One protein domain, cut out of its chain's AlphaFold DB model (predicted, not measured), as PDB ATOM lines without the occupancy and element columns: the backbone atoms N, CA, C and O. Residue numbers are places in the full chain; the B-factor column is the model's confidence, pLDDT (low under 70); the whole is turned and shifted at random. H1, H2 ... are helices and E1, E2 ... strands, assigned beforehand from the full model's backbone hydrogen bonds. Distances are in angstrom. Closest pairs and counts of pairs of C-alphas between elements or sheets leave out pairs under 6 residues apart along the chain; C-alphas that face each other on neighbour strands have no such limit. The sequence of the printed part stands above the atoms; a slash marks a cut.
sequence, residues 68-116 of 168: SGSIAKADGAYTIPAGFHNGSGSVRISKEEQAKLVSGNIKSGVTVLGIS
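This is residues 68 to 116 of the 168 residues of an uncharacterized protein of Acidaminococcus intestini (strain RyC-MR95) (UniProt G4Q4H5). With little regular structure, this is a rod made mostly of loops: a small parallel sheet, E1 beside E2, with a wide loop sticking out at one end at residues 81 to 87, and the short helix H1 and a folded-back tail toward the other. The 49 printed residues include two named strands and one named helix, in the order E1, E2, H1; these hold only 12 residues, class mixed. The whole is only just loose, close to extended, with a radius of gyration of the C-alphas of 14.2 A and spans of 44 by 19 by 16 A.

E1, residues 69 to 71, begins at C-alpha 69 (30.104, -0.156, -19.911) and measures 7.0 A. E2, residues 91 to 93, measures 7.2 A. H1, residues 95 to 100, measures 8.9 A and ends at C-alpha 100 (44.356, -11.979, -17.812).

E1 and E2 are parallel neighbours at 31 degrees; N 71 and O 92 are 2.9 A apart, within hydrogen-bond range. A tight link joins E2 to H1. E1 and H1 are only just apart, closest 8.4 A. In H1 every O i to N i+4 pair is within range.

The C-alphas of Gly 83 and Ser 108, the two farthest apart, are 44.3 A apart. E1 to E2 is a long link. Residues 111 to 112 pair antiparallel with 115 to 116. The printed part has no cut, and no printed residue is under 70 in pLDDT.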
ATOM      1  N   SER A  68      29.008   4.313 -21.504       97.38
ATOM      2  CA  SER A  68      30.066   3.302 -21.511       97.38
ATOM      3  C   SER A  68      29.861   2.240 -20.440       97.38
ATOM      4  O   SER A  68      29.351   2.517 -19.355       97.38
ATOM      5  N   GLY A  69      30.285   1.019 -20.755       97.12
ATOM      6  CA  GLY A  69      30.104  -0.156 -19.911       97.12
ATOM      7  C   GLY A  69      31.291  -1.108 -19.952       97.12
ATOM      8  O   GLY A  69      32.101  -1.076 -20.883       97.12
ATOM      9  N   SER A  70      31.380  -1.983 -18.951       97.56
ATOM     10  CA  SER A  70      32.367  -3.057 -18.915       97.56
ATOM     11  C   SER A  70      31.734  -4.428 -18.672       97.56
ATOM     12  O   SER A  70      30.727  -4.549 -17.978       97.56
ATOM     13  N   ILE A  71      32.336  -5.469 -19.254       97.94
ATOM     14  CA  ILE A  71      31.977  -6.877 -19.043       97.94
ATOM     15  C   ILE A  71      33.138  -7.557 -18.315       97.94
ATOM     16  O   ILE A  71      34.263  -7.559 -18.812       97.94
ATOM     17  N   ALA A  72      32.869  -8.115 -17.134       96.94
ATOM     18  CA  ALA A  72      33.886  -8.704 -16.252       96.94
ATOM     19  C   ALA A  72      33.676 -10.204 -15.968       96.94
ATOM     20  O   ALA A  72      34.419 -10.803 -15.197       96.94
ATOM     21  N   LYS A  73      32.640 -10.812 -16.553       96.25
ATOM     22  CA  LYS A  73      32.316 -12.236 -16.401       96.25
ATOM     23  C   LYS A  73      32.050 -12.844 -17.769       96.25
ATOM     24  O   LYS A  73      31.576 -12.140 -18.656       96.25
ATOM     25  N   ALA A  74      32.320 -14.138 -17.916       93.69
ATOM     26  CA  ALA A  74      32.113 -14.857 -19.173       93.69
ATOM     27  C   ALA A  74      30.640 -14.851 -19.626       93.69
ATOM     28  O   ALA A  74      30.365 -14.739 -20.815       93.69
ATOM     29  N   ASP A  75      29.709 -14.923 -18.676       95.19
ATOM     30  CA  ASP A  75      28.258 -14.833 -18.870       95.19
ATOM     31  C   ASP A  75      27.697 -13.434 -18.544       95.19
ATOM     32  O   ASP A  75      26.485 -13.233 -18.477       95.19
ATOM     33  N   GLY A  76      28.576 -12.453 -18.318       95.69
ATOM     34  CA  GLY A  76      28.185 -11.090 -17.996       95.69
ATOM     35  C   GLY A  76      27.613 -10.360 -19.209       95.69
ATOM     36  O   GLY A  76      28.115 -10.485 -20.323       95.69
ATOM     37  N   ALA A  77      26.603  -9.526 -18.972       95.88
ATOM     38  CA  ALA A  77      26.015  -8.658 -19.983       95.88
ATOM     39  C   ALA A  77      25.960  -7.208 -19.490       95.88
ATOM     40  O   ALA A  77      25.829  -6.949 -18.293       95.88
ATOM     41  N   TYR A  78      26.026  -6.263 -20.427       97.44
ATOM     42  CA  TYR A  78      25.787  -4.846 -20.169       97.44
ATOM     43  C   TYR A  78      24.501  -4.421 -20.881       97.44
ATOM     44  O   TYR A  78      24.411  -4.515 -22.105       97.44
ATOM     45  N   THR A  79      23.499  -3.970 -20.122       97.19
ATOM     46  CA  THR A  79      22.241  -3.471 -20.694       97.19
ATOM     47  C   THR A  79      22.401  -2.001 -21.054       97.19
ATOM     48  O   THR A  79      22.627  -1.168 -20.180       97.19
ATOM     49  N   ILE A  80      22.276  -1.684 -22.340       97.19
ATOM     50  CA  ILE A  80      22.311  -0.305 -22.826       97.19
ATOM     51  C   ILE A  80      20.936   0.330 -22.557       97.19
ATOM     52  O   ILE A  80      19.928  -0.239 -22.981       97.19
ATOM     53  N   PRO A  81      20.859   1.481 -21.860       97.00
ATOM     54  CA  PRO A  81      19.587   2.138 -21.588       97.00
ATOM     55  C   PRO A  81      18.946   2.649 -22.885       97.00
ATOM     56  O   PRO A  81      19.635   3.103 -23.802       97.00
ATOM     57  N   ALA A  82      17.617   2.592 -22.954       96.81
ATOM     58  CA  ALA A  82      16.861   3.174 -24.058       96.81
ATOM     59  C   ALA A  82      17.008   4.706 -24.076       96.81
ATOM     60  O   ALA A  82      17.172   5.336 -23.032       96.81
ATOM     61  N   GLY A  83      16.945   5.300 -25.266       97.12
ATOM     62  CA  GLY A  83      17.084   6.741 -25.475       97.12
ATOM     63  C   GLY A  83      18.146   7.078 -26.514       97.12
ATOM     64  O   GLY A  83      18.695   6.197 -27.181       97.12
ATOM     65  N   PHE A  84      18.433   8.366 -26.650       97.75
ATOM     66  CA  PHE A  84      19.450   8.862 -27.565       97.75
ATOM     67  C   PHE A  84      20.851   8.651 -26.985       97.75
ATOM     68  O   PHE A  84      21.091   8.894 -25.804       97.75
ATOM     69  N   HIS A  85      21.780   8.226 -27.839       98.12
ATOM     70  CA  HIS A  85      23.200   8.095 -27.525       98.12
ATOM     71  C   HIS A  85      23.998   8.896 -28.546       98.12
ATOM     72  O   HIS A  85      23.735   8.819 -29.745       98.12
ATOM     73  N   ASN A  86      25.016   9.623 -28.096       97.19
ATOM     74  CA  ASN A  86      25.791  10.527 -28.954       97.19
ATOM     75  C   ASN A  86      26.880   9.827 -29.796       97.19
ATOM     76  O   ASN A  86      27.730  10.491 -30.385       97.19
ATOM     77  N   GLY A  87      26.912   8.492 -29.796       97.19
ATOM     78  CA  GLY A  87      27.880   7.688 -30.548       97.19
ATOM     79  C   GLY A  87      29.307   7.653 -29.982       97.19
ATOM     80  O   GLY A  87      30.132   6.914 -30.505       97.19
ATOM     81  N   SER A  88      29.612   8.392 -28.910       97.38
ATOM     82  CA  SER A  88      30.947   8.393 -28.275       97.38
ATOM     83  C   SER A  88      31.101   7.352 -27.156       97.38
ATOM     84  O   SER A  88      32.170   7.224 -26.559       97.38
ATOM     85  N   GLY A  89      30.028   6.627 -26.835       97.44
ATOM     86  CA  GLY A  89      30.016   5.564 -25.833       97.44
ATOM     87  C   GLY A  89      30.699   4.271 -26.296       97.44
ATOM     88  O   GLY A  89      30.841   4.028 -27.494       97.44
ATOM     89  N   SER A  90      31.121   3.411 -25.362       97.25
ATOM     90  CA  SER A  90      31.655   2.084 -25.711       97.25
ATOM     91  C   SER A  90      31.435   1.032 -24.625       97.25
ATOM     92  O   SER A  90      31.494   1.324 -23.433       97.25
ATOM     93  N   VAL A  91      31.247  -0.221 -25.039       98.00
ATOM     94  CA  VAL A  91      31.240  -1.378 -24.134       98.00
ATOM     95  C   VAL A  91      32.502  -2.195 -24.381       98.00
ATOM     96  O   VAL A  91      32.836  -2.493 -25.528       98.00
ATOM     97  N   ARG A  92      33.239  -2.529 -23.316       97.00
ATOM     98  CA  ARG A  92      34.523  -3.247 -23.403       97.00
ATOM     99  C   ARG A  92      34.606  -4.365 -22.371       97.00
ATOM    100  O   ARG A  92      33.917  -4.341 -21.360       97.00
ATOM    101  N   ILE A  93      35.500  -5.325 -22.575       97.81
ATOM    102  CA  ILE A  93      35.917  -6.215 -21.482       97.81
ATOM    103  C   ILE A  93      36.583  -5.350 -20.405       97.81
ATOM    104  O   ILE A  93      37.281  -4.393 -20.755       97.81
ATOM    105  N   SER A  94      36.364  -5.641 -19.122       97.38
ATOM    106  CA  SER A  94      37.013  -4.890 -18.045       97.38
ATOM    107  C   SER A  94      38.538  -4.943 -18.178       97.38
ATOM    108  O   SER A  94      39.107  -5.881 -18.744       97.38
ATOM    109  N   LYS A  95      39.225  -3.915 -17.680       96.62
ATOM    110  CA  LYS A  95      40.684  -3.823 -17.813       96.62
ATOM    111  C   LYS A  95      41.383  -4.979 -17.092       96.62
ATOM    112  O   LYS A  95      42.409  -5.471 -17.554       96.62
ATOM    113  N   GLU A  96      40.790  -5.430 -15.996       96.81
ATOM    114  CA  GLU A  96      41.255  -6.540 -15.173       96.81
ATOM    115  C   GLU A  96      41.171  -7.863 -15.941       96.81
ATOM    116  O   GLU A  96      42.138  -8.624 -15.950       96.81
ATOM    117  N   GLU A  97      40.063  -8.120 -16.643       97.31
ATOM    118  CA  GLU A  97      39.926  -9.336 -17.450       97.31
ATOM    119  C   GLU A  97      40.783  -9.275 -18.719       97.31
ATOM    120  O   GLU A  97      41.382 -10.281 -19.096       97.31
ATOM    121  N   GLN A  98      40.943  -8.098 -19.334       97.12
ATOM    122  CA  GLN A  98      41.892  -7.925 -20.442       97.12
ATOM    123  C   GLN A  98      43.325  -8.272 -20.019       97.12
ATOM    124  O   GLN A  98      44.038  -8.933 -20.767       97.12
ATOM    125  N   ALA A  99      43.738  -7.890 -18.807       96.94
ATOM    126  CA  ALA A  99      45.072  -8.196 -18.291       96.94
ATOM    127  C   ALA A  99      45.311  -9.699 -18.050       96.94
ATOM    128  O   ALA A  99      46.463 -10.127 -17.987       96.94
ATOM    129  N   LYS A 100      44.252 -10.513 -17.934       96.31
ATOM    130  CA  LYS A 100      44.356 -11.979 -17.812       96.31
ATOM    131  C   LYS A 100      44.518 -12.682 -19.156       96.31
ATOM    132  O   LYS A 100      44.948 -13.840 -19.179       96.31
ATOM    133  N   LEU A 101      44.199 -12.001 -20.258       96.75
ATOM    134  CA  LEU A 101      44.445 -12.482 -21.613       96.75
ATOM    135  C   LEU A 101      45.942 -12.368 -21.910       96.75
ATOM    136  O   LEU A 101      46.419 -11.447 -22.562       96.75
ATOM    137  N   VAL A 102      46.711 -13.312 -21.385       97.31
ATOM    138  CA  VAL A 102      48.148 -13.426 -21.635       97.31
ATOM    139  C   VAL A 102      48.433 -14.770 -22.281       97.31
ATOM    140  O   VAL A 102      47.831 -15.783 -21.926       97.31
ATOM    141  N   SER A 103      49.382 -14.801 -23.218       97.88
ATOM    142  CA  SER A 103      49.701 -16.010 -23.993       97.88
ATOM    143  C   SER A 103      50.075 -17.211 -23.117       97.88
ATOM    144  O   SER A 103      49.799 -18.347 -23.484       97.88
ATOM    145  N   GLY A 104      50.660 -16.971 -21.937       97.19
ATOM    146  CA  GLY A 104      51.003 -18.011 -20.963       97.19
ATOM    147  C   GLY A 104      49.808 -18.706 -20.297       97.19
ATOM    148  O   GLY A 104      49.993 -19.785 -19.749       97.19
ATOM    149  N   ASN A 105      48.605 -18.133 -20.368       96.12
ATOM    150  CA  ASN A 105      47.380 -18.737 -19.830       96.12
ATOM    151  C   ASN A 105      46.558 -19.465 -20.908       96.12
ATOM    152  O   ASN A 105      45.546 -20.088 -20.594       96.12
ATOM    153  N   ILE A 106      46.953 -19.364 -22.179       97.50
ATOM    154  CA  ILE A 106      46.186 -19.861 -23.322       97.50
ATOM    155  C   ILE A 106      46.914 -21.073 -23.906       97.50
ATOM    156  O   ILE A 106      48.111 -21.010 -24.196       97.50
ATOM    157  N   LYS A 107      46.182 -22.177 -24.085       96.94
ATOM    158  CA  LYS A 107      46.707 -23.426 -24.652       96.94
ATOM    159  C   LYS A 107      47.279 -23.193 -26.054       96.94
ATOM    160  O   LYS A 107      46.698 -22.468 -26.859       96.94
ATOM    161  N   SER A 108      48.408 -23.831 -26.347       97.19
ATOM    162  CA  SER A 108      49.048 -23.820 -27.662       97.19
ATOM    163  C   SER A 108      48.049 -24.178 -28.767       97.19
ATOM    164  O   SER A 108      47.228 -25.084 -28.606       97.19
ATOM    165  N   GLY A 109      48.103 -23.445 -29.880       96.44
ATOM    166  CA  GLY A 109      47.179 -23.597 -31.009       96.44
ATOM    167  C   GLY A 109      45.807 -22.933 -30.824       96.44
ATOM    168  O   GLY A 109      45.042 -22.882 -31.783       96.44
ATOM    169  N   VAL A 110      45.497 -22.392 -29.641       98.25
ATOM    170  CA  VAL A 110      44.266 -21.626 -29.386       98.25
ATOM    171  C   VAL A 110      44.560 -20.128 -29.460       98.25
ATOM    172  O   VAL A 110      45.563 -19.659 -28.926       98.25
ATOM    173  N   THR A 111      43.657 -19.365 -30.077       97.88
ATOM    174  CA  THR A 111      43.694 -17.897 -30.091       97.88
ATOM    175  C   THR A 111      42.438 -17.357 -29.426       97.88
ATOM    176  O   THR A 111      41.328 -17.693 -29.836       97.88
ATOM    177  N   VAL A 112      42.603 -16.494 -28.424       97.31
ATOM    178  CA  VAL A 112      41.490 -15.841 -27.721       97.31
ATOM    179  C   VAL A 112      41.611 -14.340 -27.930       97.31
ATOM    180  O   VAL A 112      42.607 -13.742 -27.535       97.31
ATOM    181  N   LEU A 113      40.616 -13.731 -28.585       95.81
ATOM    182  CA  LEU A 113      40.558 -12.282 -28.839       95.81
ATOM    183  C   LEU A 113      41.840 -11.711 -29.486       95.81
ATOM    184  O   LEU A 113      42.277 -10.609 -29.171       95.81
ATOM    185  N   GLY A 114      42.455 -12.482 -30.390       96.81
ATOM    186  CA  GLY A 114      43.680 -12.102 -31.106       96.81
ATOM    187  C   GLY A 114      44.988 -12.443 -30.386       96.81
ATOM    188  O   GLY A 114      46.058 -12.218 -30.945       96.81
ATOM    189  N   ILE A 115      44.931 -13.019 -29.183       97.75
ATOM    190  CA  ILE A 115      46.116 -13.408 -28.415       97.75
ATOM    191  C   ILE A 115      46.323 -14.914 -28.566       97.75
ATOM    192  O   ILE A 115      45.512 -15.719 -28.102       97.75
ATOM    193  N   SER A 116      47.404 -15.286 -29.248       97.69
ATOM    194  CA  SER A 116      47.774 -16.684 -29.473       97.69
ATOM    195  C   SER A 116      48.353 -17.324 -28.212       97.69
ATOM    196  O   SER A 116      49.155 -16.715 -27.494       97.69
TER     197      SER A 116